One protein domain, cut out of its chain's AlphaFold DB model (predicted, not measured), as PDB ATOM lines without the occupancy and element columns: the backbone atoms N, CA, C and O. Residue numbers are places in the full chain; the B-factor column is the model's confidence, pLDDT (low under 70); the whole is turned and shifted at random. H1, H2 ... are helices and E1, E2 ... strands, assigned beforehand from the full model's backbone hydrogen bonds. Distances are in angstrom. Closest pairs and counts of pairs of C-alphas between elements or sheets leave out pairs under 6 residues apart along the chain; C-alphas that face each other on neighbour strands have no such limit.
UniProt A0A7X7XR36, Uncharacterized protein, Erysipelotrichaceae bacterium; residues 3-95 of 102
ATOM      1  N   TYR A   3     -53.052  49.300 -86.086       96.94
ATOM      2  CA  TYR A   3     -54.367  48.714 -85.833       96.94
ATOM      3  C   TYR A   3     -54.235  47.369 -85.121       96.94
ATOM      4  O   TYR A   3     -54.947  47.125 -84.157       96.94
ATOM      5  N   VAL A   4     -53.232  46.571 -85.495       96.50
ATOM      6  CA  VAL A   4     -52.908  45.316 -84.798       96.50
ATOM      7  C   VAL A   4     -52.530  45.581 -83.339       96.50
ATOM      8  O   VAL A   4     -53.072  44.941 -82.449       96.50
ATOM      9  N   ALA A   5     -51.664  46.566 -83.071       96.44
ATOM     10  CA  ALA A   5     -51.297  46.923 -81.696       96.44
ATOM     11  C   ALA A   5     -52.512  47.381 -80.869       96.44
ATOM     12  O   ALA A   5     -52.656  46.996 -79.713       96.44
ATOM     13  N   ARG A   6     -53.421  48.156 -81.475       96.75
ATOM     14  CA  ARG A   6     -54.680  48.567 -80.840       96.75
ATOM     15  C   ARG A   6     -55.558  47.367 -80.489       96.75
ATOM     16  O   ARG A   6     -56.136  47.328 -79.406       96.75
ATOM     17  N   ASP A   7     -55.714  46.440 -81.425       96.94
ATOM     18  CA  ASP A   7     -56.619  45.306 -81.269       96.94
ATOM     19  C   ASP A   7     -56.052  44.303 -80.253       96.94
ATOM     20  O   ASP A   7     -56.792  43.848 -79.382       96.94
ATOM     21  N   LEU A   8     -54.727  44.095 -80.247       95.81
ATOM     22  CA  LEU A   8     -54.022  43.392 -79.169       95.81
ATOM     23  C   LEU A   8     -54.285  44.060 -77.820       95.81
ATOM     24  O   LEU A   8     -54.782  43.405 -76.913       95.81
ATOM     25  N   LYS A   9     -54.070  45.377 -77.708       94.38
ATOM     26  CA  LYS A   9     -54.282  46.115 -76.454       94.38
ATOM     27  C   LYS A   9     -55.704  45.973 -75.897       94.38
ATOM     28  O   LYS A   9     -55.883  45.975 -74.683       94.38
ATOM     29  N   LYS A  10     -56.713  45.862 -76.765       93.56
ATOM     30  CA  LYS A  10     -58.106  45.621 -76.355       93.56
ATOM     31  C   LYS A  10     -58.348  44.184 -75.886       93.56
ATOM     32  O   LYS A  10     -59.186  43.988 -75.016       93.56
ATOM     33  N   GLY A  11     -57.668  43.209 -76.488       92.06
ATOM     34  CA  GLY A  11     -57.846  41.784 -76.198       92.06
ATOM     35  C   GLY A  11     -56.978  41.249 -75.056       92.06
ATOM     36  O   GLY A  11     -57.296  40.200 -74.505       92.06
ATOM     37  N   SER A  12     -55.898  41.941 -74.687       89.25
ATOM     38  CA  SER A  12     -54.919  41.460 -73.708       89.25
ATOM     39  C   SER A  12     -54.959  42.263 -72.403       89.25
ATOM     40  O   SER A  12     -54.165  43.183 -72.182       89.25
ATOM     41  N   THR A  13     -55.888  41.910 -71.512       88.75
ATOM     42  CA  THR A  13     -55.971  42.491 -70.162       88.75
ATOM     43  C   THR A  13     -54.742  42.105 -69.338       88.75
ATOM     44  O   THR A  13     -54.382  40.936 -69.262       88.75
ATOM     45  N   GLY A  14     -54.096  43.090 -68.708       90.94
ATOM     46  CA  GLY A  14     -52.937  42.874 -67.832       90.94
ATOM     47  C   GLY A  14     -51.592  42.685 -68.545       90.94
ATOM     48  O   GLY A  14     -50.566  42.659 -67.875       90.94
ATOM     49  N   ILE A  15     -51.567  42.614 -69.881       94.56
ATOM     50  CA  ILE A  15     -50.331  42.467 -70.663       94.56
ATOM     51  C   ILE A  15     -49.990  43.810 -71.329       94.56
ATOM     52  O   ILE A  15     -50.808  44.322 -72.101       94.56
ATOM     53  N   PRO A  16     -48.807  44.401 -71.060       95.75
ATOM     54  CA  PRO A  16     -48.367  45.619 -71.733       95.75
ATOM     55  C   PRO A  16     -48.181  45.412 -73.240       95.75
ATOM     56  O   PRO A  16     -47.488  44.490 -73.668       95.75
ATOM     57  N   VAL A  17     -48.744  46.306 -74.054       97.56
ATOM     58  CA  VAL A  17     -48.616  46.272 -75.518       97.56
ATOM     59  C   VAL A  17     -47.847  47.488 -76.013       97.56
ATOM     60  O   VAL A  17     -48.204  48.631 -75.722       97.56
ATOM     61  N   GLY A  18     -46.809  47.239 -76.808       97.50
ATOM     62  CA  GLY A  18     -45.958  48.267 -77.394       97.50
ATOM     63  C   GLY A  18     -46.287  48.577 -78.852       97.50
ATOM     64  O   GLY A  18     -46.703  47.710 -79.618       97.50
ATOM     65  N   GLN A  19     -46.026  49.815 -79.278       98.06
ATOM     66  CA  GLN A  19     -46.001  50.174 -80.700       98.06
ATOM     67  C   GLN A  19     -44.561  50.219 -81.219       98.06
ATOM     68  O   GLN A  19     -43.789  51.071 -80.788       98.06
ATOM     69  N   LEU A  20     -44.219  49.368 -82.189       97.00
ATOM     70  CA  LEU A  20     -42.950  49.461 -82.919       97.00
ATOM     71  C   LEU A  20     -42.986  50.615 -83.928       97.00
ATOM     72  O   LEU A  20     -43.950  50.729 -84.699       97.00
ATOM     73  N   MET A  21     -41.966  51.474 -83.910       96.62
ATOM     74  CA  MET A  21     -41.874  52.662 -84.757       96.62
ATOM     75  C   MET A  21     -40.459  52.885 -85.289       96.62
ATOM     76  O   MET A  21     -39.472  52.514 -84.662       96.62
ATOM     77  N   SER A  22     -40.394  53.536 -86.448       96.19
ATOM     78  CA  SER A  22     -39.178  54.027 -87.089       96.19
ATOM     79  C   SER A  22     -39.516  55.265 -87.924       96.19
ATOM     80  O   SER A  22     -40.665  55.485 -88.316       96.19
ATOM     81  N   ASP A  23     -38.502  56.073 -88.208       95.75
ATOM     82  CA  ASP A  23     -38.562  57.191 -89.144       95.75
ATOM     83  C   ASP A  23     -38.587  56.772 -90.619       95.75
ATOM     84  O   ASP A  23     -38.969  57.591 -91.467       95.75
ATOM     85  N   VAL A  24     -38.132  55.552 -90.922       95.19
ATOM     86  CA  VAL A  24     -38.007  54.991 -92.271       95.19
ATOM     87  C   VAL A  24     -38.740  53.655 -92.310       95.19
ATOM     88  O   VAL A  24     -38.418  52.723 -91.584       95.19
ATOM     89  N   LEU A  25     -39.748  53.570 -93.172       94.12
ATOM     90  CA  LEU A  25     -40.600  52.401 -93.341       94.12
ATOM     91  C   LEU A  25     -40.596  52.020 -94.821       94.12
ATOM     92  O   LEU A  25     -41.346  52.584 -95.621       94.12
ATOM     93  N   TYR A  26     -39.725  51.086 -95.202       93.50
ATOM     94  CA  TYR A  26     -39.593  50.657 -96.595       93.50
ATOM     95  C   TYR A  26     -40.944  50.212 -97.178       93.50
ATOM     96  O   TYR A  26     -41.733  49.531 -96.524       93.50
ATOM     97  N   GLY A  27     -41.234  50.659 -98.403       95.56
ATOM     98  CA  GLY A  27     -42.495  50.370 -99.094       95.56
ATOM     99  C   GLY A  27     -43.715  51.170 -98.618       95.56
ATOM    100  O   GLY A  27     -44.810  50.942 -99.119       95.56
ATOM    101  N   GLN A  28     -43.566  52.111 -97.675       96.56
ATOM    102  CA  GLN A  28     -44.678  52.935 -97.181       96.56
ATOM    103  C   GLN A  28     -44.723  54.332 -97.813       96.56
ATOM    104  O   GLN A  28     -43.710  54.911 -98.201       96.56
ATOM    105  N   SER A  29     -45.919  54.924 -97.862       96.94
ATOM    106  CA  SER A  29     -46.124  56.261 -98.432       96.94
ATOM    107  C   SER A  29     -45.531  57.380 -97.562       96.94
ATOM    108  O   SER A  29     -45.294  57.213 -96.360       96.94
ATOM    109  N   LYS A  30     -45.337  58.571 -98.148       96.94
ATOM    110  CA  LYS A  30     -44.881  59.773 -97.420       96.94
ATOM    111  C   LYS A  30     -45.812  60.143 -96.260       96.94
ATOM    112  O   LYS A  30     -45.336  60.572 -95.212       96.94
ATOM    113  N   LEU A  31     -47.122  59.940 -96.426       96.75
ATOM    114  CA  LEU A  31     -48.107  60.187 -95.373       96.75
ATOM    115  C   LEU A  31     -47.892  59.251 -94.180       96.75
ATOM    116  O   LEU A  31     -47.883  59.703 -93.037       96.75
ATOM    117  N   VAL A  32     -47.665  57.959 -94.433       96.38
ATOM    118  CA  VAL A  32     -47.380  56.986 -93.367       96.38
ATOM    119  C   VAL A  32     -46.102  57.374 -92.626       96.38
ATOM    120  O   VAL A  32     -46.117  57.472 -91.401       96.38
ATOM    121  N   HIS A  33     -45.029  57.703 -93.350       97.12
ATOM    122  CA  HIS A  33     -43.795  58.202 -92.742       97.12
ATOM    123  C   HIS A  33     -44.039  59.441 -91.875       97.12
ATOM    124  O   HIS A  33     -43.577  59.499 -90.736       97.12
ATOM    125  N   PHE A  34     -44.803  60.416 -92.374       97.12
ATOM    126  CA  PHE A  34     -45.163  61.610 -91.614       97.12
ATOM    127  C   PHE A  34     -45.900  61.270 -90.312       97.12
ATOM    128  O   PHE A  34     -45.561  61.817 -89.259       97.12
ATOM    129  N   MET A  35     -46.866  60.347 -90.352       97.25
ATOM    130  CA  MET A  35     -47.599  59.929 -89.156       97.25
ATOM    131  C   MET A  35     -46.681  59.292 -88.109       97.25
ATOM    132  O   MET A  35     -46.832  59.582 -86.918       97.25
ATOM    133  N   TYR A  36     -45.739  58.449 -88.534       97.62
ATOM    134  CA  TYR A  36     -44.771  57.810 -87.641       97.62
ATOM    135  C   TYR A  36     -43.796  58.831 -87.045       97.62
ATOM    136  O   TYR A  36     -43.695  58.924 -85.823       97.62
ATOM    137  N   ARG A  37     -43.182  59.680 -87.878       97.00
ATOM    138  CA  ARG A  37     -42.253  60.739 -87.439       97.00
ATOM    139  C   ARG A  37     -42.896  61.738 -86.487       97.00
ATOM    140  O   ARG A  37     -42.248  62.214 -85.559       97.00
ATOM    141  N   SER A  38     -44.172  62.047 -86.703       97.19
ATOM    142  CA  SER A  38     -44.949  62.972 -85.869       97.19
ATOM    143  C   SER A  38     -45.577  62.299 -84.645       97.19
ATOM    144  O   SER A  38     -46.266  62.963 -83.872       97.19
ATOM    145  N   LEU A  39     -45.363  60.990 -84.459       97.81
ATOM    146  CA  LEU A  39     -45.928  60.173 -83.380       97.81
ATOM    147  C   LEU A  39     -47.469  60.130 -83.351       97.81
ATOM    148  O   LEU A  39     -48.062  59.691 -82.364       97.81
ATOM    149  N   LEU A  40     -48.139  60.544 -84.433       97.69
ATOM    150  CA  LEU A  40     -49.605  60.549 -84.541       97.69
ATOM    151  C   LEU A  40     -50.180  59.136 -84.454       97.69
ATOM    152  O   LEU A  40     -51.269  58.940 -83.918       97.69
ATOM    153  N   VAL A  41     -49.402  58.150 -84.897       97.50
ATOM    154  CA  VAL A  41     -49.722  56.723 -84.811       97.50
ATOM    155  C   VAL A  41     -50.056  56.282 -83.384       97.50
ATOM    156  O   VAL A  41     -50.951  55.463 -83.195       97.50
ATOM    157  N   LEU A  42     -49.426  56.876 -82.366       98.06
ATOM    158  CA  LEU A  42     -49.680  56.535 -80.961       98.06
ATOM    159  C   LEU A  42     -51.102  56.895 -80.506       98.06
ATOM    160  O   LEU A  42     -51.610  56.295 -79.561       98.06
ATOM    161  N   LYS A  43     -51.769  57.847 -81.175       97.06
ATOM    162  CA  LYS A  43     -53.186  58.159 -80.918       97.06
ATOM    163  C   LYS A  43     -54.119  57.064 -81.444       97.06
ATOM    164  O   LYS A  43     -55.225  56.919 -80.929       97.06
ATOM    165  N   ILE A  44     -53.673  56.315 -82.453       96.94
ATOM    166  CA  ILE A  44     -54.417  55.218 -83.077       96.94
ATOM    167  C   ILE A  44     -54.219  53.935 -82.268       96.94
ATOM    168  O   ILE A  44     -55.203  53.298 -81.896       96.94
ATOM    169  N   SER A  45     -52.963  53.576 -81.981       97.19
ATOM    170  CA  SER A  45     -52.638  52.317 -81.305       97.19
ATOM    171  C   SER A  45     -52.883  52.333 -79.799       97.19
ATOM    172  O   SER A  45     -53.169  51.280 -79.242       97.19
ATOM    173  N   LYS A  46     -52.818  53.507 -79.147       96.75
ATOM    174  CA  LYS A  46     -52.952  53.670 -77.685       96.75
ATOM    175  C   LYS A  46     -52.141  52.628 -76.880       96.75
ATOM    176  O   LYS A  46     -52.715  51.950 -76.027       96.75
ATOM    177  N   PRO A  47     -50.837  52.467 -77.163       97.69
ATOM    178  CA  PRO A  47     -50.030  51.435 -76.527       97.69
ATOM    179  C   PRO A  47     -49.659  51.839 -75.089       97.69
ATOM    180  O   PRO A  47     -49.778  53.012 -74.727       97.69
ATOM    181  N   ASP A  48     -49.153  50.892 -74.303       98.00
ATOM    182  CA  ASP A  48     -48.611  51.137 -72.956       98.00
ATOM    183  C   ASP A  48     -47.185  51.690 -72.993       98.00
ATOM    184  O   ASP A  48     -46.758  52.379 -72.074       98.00
ATOM    185  N   PHE A  49     -46.457  51.416 -74.073       98.44
ATOM    186  CA  PHE A  49     -45.122  51.938 -74.346       98.44
ATOM    187  C   PHE A  49     -44.915  52.070 -75.857       98.44
ATOM    188  O   PHE A  49     -45.677  51.538 -76.670       98.44
ATOM    189  N   PHE A  50     -43.885  52.790 -76.277       98.56
ATOM    190  CA  PHE A  50     -43.521  52.866 -77.688       98.56
ATOM    191  C   PHE A  50     -42.052  52.531 -77.881       98.56
ATOM    192  O   PHE A  50     -41.225  52.784 -77.009       98.56
ATOM    193  N   ASN A  51     -41.753  51.935 -79.031       98.06
ATOM    194  CA  ASN A  51     -40.410  51.509 -79.379       98.06
ATOM    195  C   ASN A  51     -39.891  52.346 -80.536       98.06
ATOM    196  O   ASN A  51     -40.646  52.614 -81.474       98.06
ATOM    197  N   TYR A  52     -38.619  52.719 -80.502       98.25
ATOM    198  CA  TYR A  52     -38.007  53.523 -81.558       98.25
ATOM    199  C   TYR A  52     -36.534  53.162 -81.757       98.25
ATOM    200  O   TYR A  52     -35.878  52.730 -80.816       98.25
ATOM    201  N   GLU A  53     -36.003  53.372 -82.962       97.62
ATOM    202  CA  GLU A  53     -34.575  53.150 -83.205       97.62
ATOM    203  C   GLU A  53     -33.694  54.155 -82.446       97.62
ATOM    204  O   GLU A  53     -33.968  55.363 -82.464       97.62
ATOM    205  N   VAL A  54     -32.577  53.682 -81.881       97.56
ATOM    206  CA  VAL A  54     -31.633  54.466 -81.062       97.56
ATOM    207  C   VAL A  54     -31.120  55.709 -81.780       97.56
ATOM    208  O   VAL A  54     -31.052  56.788 -81.198       97.56
ATOM    209  N   LYS A  55     -30.879  55.626 -83.091       97.19
ATOM    210  CA  LYS A  55     -30.422  56.777 -83.886       97.19
ATOM    211  C   LYS A  55     -31.424  57.934 -83.937       97.19
ATOM    212  O   LYS A  55     -31.038  59.037 -84.304       97.19
ATOM    213  N   TYR A  56     -32.692  57.732 -83.579       98.00
ATOM    214  CA  TYR A  56     -33.717  58.779 -83.627       98.00
ATOM    215  C   TYR A  56     -34.193  59.249 -82.254       98.00
ATOM    216  O   TYR A  56     -34.868  60.277 -82.188       98.00
ATOM    217  N   ILE A  57     -33.847  58.563 -81.159       98.06
ATOM    218  CA  ILE A  57     -34.426  58.883 -79.845       98.06
ATOM    219  C   ILE A  57     -34.044  60.277 -79.341       98.06
ATOM    220  O   ILE A  57     -34.800  60.864 -78.577       98.06
ATOM    221  N   HIS A  58     -32.949  60.869 -79.825       97.88
ATOM    222  CA  HIS A  58     -32.531  62.237 -79.491       97.88
ATOM    223  C   HIS A  58     -33.541  63.329 -79.907       97.88
ATOM    224  O   HIS A  58     -33.454  64.471 -79.452       97.88
ATOM    225  N   LYS A  59     -34.519  63.019 -80.767       98.25
ATOM    226  CA  LYS A  59     -35.480  64.008 -81.265       98.25
ATOM    227  C   LYS A  59     -36.375  64.564 -80.161       98.25
ATOM    228  O   LYS A  59     -36.956  63.843 -79.350       98.25
ATOM    229  N   ARG A  60     -36.598  65.880 -80.213       98.19
ATOM    230  CA  ARG A  60     -37.375  66.630 -79.211       98.19
ATOM    231  C   ARG A  60     -38.794  66.095 -79.004       98.19
ATOM    232  O   ARG A  60     -39.290  66.108 -77.880       98.19
ATOM    233  N   ASN A  61     -39.482  65.679 -80.065       97.75
ATOM    234  CA  ASN A  61     -40.843  65.147 -79.963       97.75
ATOM    235  C   ASN A  61     -40.882  63.774 -79.271       97.75
ATOM    236  O   ASN A  61     -41.762  63.559 -78.439       97.75
ATOM    237  N   ILE A  62     -39.907  62.903 -79.544       98.31
ATOM    238  CA  ILE A  62     -39.739  61.608 -78.870       98.31
ATOM    239  C   ILE A  62     -39.438  61.828 -77.387       98.31
ATOM    240  O   ILE A  62     -40.175  61.328 -76.539       98.31
ATOM    241  N   GLN A  63     -38.462  62.679 -77.063       98.56
ATOM    242  CA  GLN A  63     -38.103  62.982 -75.672       98.56
ATOM    243  C   GLN A  63     -39.248  63.633 -74.886       98.56
ATOM    244  O   GLN A  63     -39.464  63.341 -73.712       98.56
ATOM    245  N   ARG A  64     -40.055  64.487 -75.529       98.25
ATOM    246  CA  ARG A  64     -41.282  65.018 -74.914       98.25
ATOM    247  C   ARG A  64     -42.329  63.935 -74.672       98.25
ATOM    248  O   ARG A  64     -43.015  63.994 -73.655       98.25
ATOM    249  N   LYS A  65     -42.486  62.986 -75.600       98.31
ATOM    250  CA  LYS A  65     -43.473  61.906 -75.485       98.31
ATOM    251  C   LYS A  65     -43.085  60.904 -74.396       98.31
ATOM    252  O   LYS A  65     -43.967  60.532 -73.624       98.31
ATOM    253  N   ARG A  66     -41.794  60.570 -74.293       97.94
ATOM    254  CA  ARG A  66     -41.207  59.686 -73.274       97.94
ATOM    255  C   ARG A  66     -41.651  60.037 -71.852       97.94
ATOM    256  O   ARG A  66     -42.042  59.167 -71.091       97.94
ATOM    257  N   LYS A  67     -41.733  61.334 -71.532       97.88
ATOM    258  CA  LYS A  67     -42.189  61.831 -70.216       97.88
ATOM    259  C   LYS A  67     -43.584  61.349 -69.784       97.88
ATOM    260  O   LYS A  67     -43.957  61.558 -68.638       97.88
ATOM    261  N   ARG A  68     -44.397  60.819 -70.703       97.88
ATOM    262  CA  ARG A  68     -45.780  60.376 -70.448       97.88
ATOM    263  C   ARG A  68     -46.073  58.961 -70.938       97.88
ATOM    264  O   ARG A  68     -47.179  58.479 -70.733       97.88
ATOM    265  N   LEU A  69     -45.159  58.358 -71.684       98.38
ATOM    266  CA  LEU A  69     -45.325  57.038 -72.274       98.38
ATOM    267  C   LEU A  69     -43.930  56.419 -72.365       98.38
ATOM    268  O   LEU A  69     -43.107  57.020 -73.052       98.38
ATOM    269  N   PRO A  70     -43.651  55.282 -71.710       98.56
ATOM    270  CA  PRO A  70     -42.323  54.684 -71.711       98.56
ATOM    271  C   PRO A  70     -41.768  54.457 -73.121       98.56
ATOM    272  O   PRO A  70     -42.493  54.023 -74.026       98.56
ATOM    273  N   LEU A  71     -40.485  54.760 -73.294       98.69
ATOM    274  CA  LEU A  71     -39.718  54.541 -74.515       98.69
ATOM    275  C   LEU A  71     -38.768  53.358 -74.330       98.69
ATOM    276  O   LEU A  71     -37.864  53.414 -73.497       98.69
ATOM    277  N   ILE A  72     -38.913  52.350 -75.184       98.50
ATOM    278  CA  ILE A  72     -37.941  51.262 -75.324       98.50
ATOM    279  C   ILE A  72     -37.179  51.458 -76.639       98.50
ATOM    280  O   ILE A  72     -37.787  51.625 -77.694       98.50
ATOM    281  N   THR A  73     -35.851  51.488 -76.609       98.38
ATOM    282  CA  THR A  73     -35.050  51.724 -77.823       98.38
ATOM    283  C   THR A  73     -34.408  50.451 -78.370       98.38
ATOM    284  O   THR A  73     -34.135  49.527 -77.616       98.38
ATOM    285  N   TRP A  74     -34.154  50.397 -79.677       97.31
ATOM    286  CA  TRP A  74     -33.525  49.254 -80.362       97.31
ATOM    287  C   TRP A  74     -32.702  49.720 -81.580       97.31
ATOM    288  O   TRP A  74     -32.775  50.885 -81.962       97.31
ATOM    289  N   THR A  75     -31.892  48.901 -82.238       95.62
ATOM    290  CA  THR A  75     -31.149  47.775 -81.661       95.62
ATOM    291  C   THR A  75     -29.831  48.325 -81.121       95.62
ATOM    292  O   THR A  75     -29.193  49.155 -81.775       95.62
ATOM    293  N   ILE A  76     -29.454  47.912 -79.915       95.88
ATOM    294  CA  ILE A  76     -28.183  48.282 -79.291       95.88
ATOM    295  C   ILE A  76     -27.183  47.152 -79.537       95.88
ATOM    296  O   ILE A  76     -27.327  46.082 -78.962       95.88
ATOM    297  N   ASP A  77     -26.207  47.387 -80.408       94.31
ATOM    298  CA  ASP A  77     -25.179  46.423 -80.843       94.31
ATOM    299  C   ASP A  77     -23.740  46.895 -80.539       94.31
ATOM    300  O   ASP A  77     -22.776  46.185 -80.812       94.31
ATOM    301  N   ASP A  78     -23.588  48.086 -79.948       92.94
ATOM    302  CA  ASP A  78     -22.321  48.650 -79.493       92.94
ATOM    303  C   ASP A  78     -22.498  49.498 -78.211       92.94
ATOM    304  O   ASP A  78     -23.606  49.917 -77.848       92.94
ATOM    305  N   TYR A  79     -21.387  49.760 -77.514       91.88
ATOM    306  CA  TYR A  79     -21.371  50.505 -76.247       91.88
ATOM    307  C   TYR A  79     -21.727  51.996 -76.395       91.88
ATOM    308  O   TYR A  79     -22.217  52.614 -75.443       91.88
ATOM    309  N   ASP A  80     -21.529  52.601 -77.569       93.56
ATOM    310  CA  ASP A  80     -21.880  54.007 -77.802       93.56
ATOM    311  C   ASP A  80     -23.403  54.179 -77.916       93.56
ATOM    312  O   ASP A  80     -24.002  55.107 -77.343       93.56
ATOM    313  N   LYS A  81     -24.065  53.240 -78.595       95.62
ATOM    314  CA  LYS A  81     -25.523  53.121 -78.622       95.62
ATOM    315  C   LYS A  81     -26.066  52.789 -77.240       95.62
ATOM    316  O   LYS A  81     -27.081  53.375 -76.865       95.62
ATOM    317  N   GLU A  82     -25.393  51.944 -76.460       95.56
ATOM    318  CA  GLU A  82     -25.805  51.626 -75.086       95.56
ATOM    319  C   GLU A  82     -25.784  52.876 -74.202       95.56
ATOM    320  O   GLU A  82     -26.783  53.215 -73.565       95.56
ATOM    321  N   LYS A  83     -24.692  53.644 -74.240       95.56
ATOM    322  CA  LYS A  83     -24.584  54.918 -73.519       95.56
ATOM    323  C   LYS A  83     -25.697  55.891 -73.917       95.56
ATOM    324  O   LYS A  83     -26.291  56.548 -73.058       95.56
ATOM    325  N   THR A  84     -26.003  55.965 -75.211       97.25
ATOM    326  CA  THR A  84     -27.107  56.781 -75.737       97.25
ATOM    327  C   THR A  84     -28.461  56.292 -75.218       97.25
ATOM    328  O   THR A  84     -29.291  57.102 -74.797       97.25
ATOM    329  N   ALA A  85     -28.685  54.978 -75.207       97.12
ATOM    330  CA  ALA A  85     -29.912  54.354 -74.730       97.12
ATOM    331  C   ALA A  85     -30.139  54.602 -73.234       97.12
ATOM    332  O   ALA A  85     -31.215  55.071 -72.865       97.12
ATOM    333  N   ILE A  86     -29.115  54.393 -72.401       96.50
ATOM    334  CA  ILE A  86     -29.152  54.649 -70.952       96.50
ATOM    335  C   ILE A  86     -29.537  56.106 -70.659       96.50
ATOM    336  O   ILE A  86     -30.301  56.376 -69.735       96.50
ATOM    337  N   ALA A  87     -29.033  57.059 -71.446       97.75
ATOM    338  CA  ALA A  87     -29.334  58.473 -71.243       97.75
ATOM    339  C   ALA A  87     -30.748  58.869 -71.714       97.75
ATOM    340  O   ALA A  87     -31.392  59.736 -71.114       97.75
ATOM    341  N   LEU A  88     -31.236  58.281 -72.811       98.38
ATOM    342  CA  LEU A  88     -32.360  58.839 -73.578       98.38
ATOM    343  C   LEU A  88     -33.607  57.950 -73.663       98.38
ATOM    344  O   LEU A  88     -34.641  58.447 -74.122       98.38
ATOM    345  N   ALA A  89     -33.555  56.703 -73.202       98.38
ATOM    346  CA  ALA A  89     -34.681  55.770 -73.172       98.38
ATOM    347  C   ALA A  89     -34.968  55.271 -71.744       98.38
ATOM    348  O   ALA A  89     -34.194  55.515 -70.822       98.38
ATOM    349  N   ASP A  90     -36.121  54.628 -71.556       98.44
ATOM    350  CA  ASP A  90     -36.499  53.999 -70.281       98.44
ATOM    351  C   ASP A  90     -36.057  52.534 -70.218       98.44
ATOM    352  O   ASP A  90     -35.869  51.991 -69.135       98.44
ATOM    353  N   ASN A  91     -35.889  51.899 -71.381       97.19
ATOM    354  CA  ASN A  91     -35.310  50.568 -71.527       97.19
ATOM    355  C   ASN A  91     -34.731  50.395 -72.946       97.19
ATOM    356  O   ASN A  91     -34.963  51.238 -73.822       97.19
ATOM    357  N   TYR A  92     -33.997  49.314 -73.199       96.81
ATOM    358  CA  TYR A  92     -33.424  49.024 -74.509       96.81
ATOM    359  C   TYR A  92     -33.375  47.533 -74.845       96.81
ATOM    360  O   TYR A  92     -33.284  46.677 -73.974       96.81
ATOM    361  N   ILE A  93     -33.445  47.242 -76.143       95.38
ATOM    362  CA  ILE A  93     -33.278  45.913 -76.730       95.38
ATOM    363  C   ILE A  93     -31.902  45.879 -77.385       95.38
ATOM    364  O   ILE A  93     -31.568  46.750 -78.197       95.38
ATOM    365  N   PHE A  94     -31.113  44.883 -77.010       92.38
ATOM    366  CA  PHE A  94     -29.722  44.731 -77.401       92.38
ATOM    367  C   PHE A  94     -29.519  43.440 -78.186       92.38
ATOM    368  O   PHE A  94     -30.260  42.470 -78.027       92.38
ATOM    369  N   GLU A  95     -28.492  43.440 -79.019       88.81
ATOM    370  CA  GLU A  95     -28.008  42.280 -79.754       88.81
ATOM    371  C   GLU A  95     -26.482  42.286 -79.663       88.81
ATOM    372  O   GLU A  95     -25.870  43.341 -79.724       88.81
TER     373      GLU A  95
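AT A GLANCE: This is residues 3 to 95 of the 102 residues of an uncharacterized protein of Erysipelotrichaceae bacterium (UniProt A0A7X7XR36). A small sheet of four parallel strands, curled across its width, forms a wall, with H5 and H4 packed over one of its faces and the other face largely bare. H5 covers strands E3 and E4 at one edge, while H1 and H3 sit together near the other edge at E1, and the loop and helix start at residues 26 to 31 stick out beyond the sheet. The printed part has 93 residues with five named helices and four named strands, in the order H1 E1 H2 H3 E2 H4 E3 H5 E4; the sheet runs E1 E2 E3 E4 and the class is mixed, helices and strands. The whole is compact, with a radius of gyration of the C-alphas of 13.3 A and spans of 37 by 35 by 25 A.

IN THESE COORDINATES: The strands are E1, residues 18 to 20, E2, residues 49 to 53 and 13.8 A long, E3, residues 71 to 76 and 14.0 A long, and E4, residues 91 to 94 and 10.0 A long. E4 ends with C-alpha 94 at (-29.722, 44.731, -77.401). The helices are H1, residues 3 to 11 and 12.4 A long, H2, residues 30 to 37 and 10.4 A long, H3, residues 41 to 45, H4, residues 60 to 66 and 9.9 A long, and H5, residues 79 to 88 and 14.0 A long. H1 begins with C-alpha 3 at (-54.367, 48.714, -85.833).

HOW THE PARTS SIT: E1 and E2 are parallel at 23 degrees, with N 51 and O 19 2.8 A apart, within hydrogen-bond range. E2 and E3 are parallel at 32 degrees, with N 72 and O 50 at 3.0 A, and E3 and E4 at 20 degrees, with N 93 and O 73 at 2.8 A. There are two layers, helices on one face of a sheet: H1, H4 and H5. H5 runs along the strands at a height over the sheet of 9.0 A, over E3 and E4; its closest C-alphas to E3 are Glu 82 and Ile 76, 5.9 A apart. H4 and H5 are close but not clearly touching, the C-alphas of Gln 63 and Leu 88 being 7.4 A apart, and about perpendicular at 74 degrees. H1 and H3 touch, closest at the C-alphas of Arg 6 and Ser 45, 4.3 A apart. H3 only grazes the sheet with residues 41 to 45. H2 is not on the sheet; it is close to H3 but not clearly touching, the C-alphas of Met 35 and Val 41 being 5.8 A apart. Three strand-helix-strand units, parallel neighbour strands with helices between, have right-handed crossovers: E1, H2 H3, E2; E2, H4, E3; and E3, H5, E4. In the five helices every O i to N i+4 pair is within hydrogen-bond range.

THE WHOLE: The two C-alphas farthest apart, of Gly 11 and Asp 80, are 38.0 A from each other. The printed part has no cut and no long link. The model's mean pLDDT over the printed part is 96.5, and no printed residue is under 70.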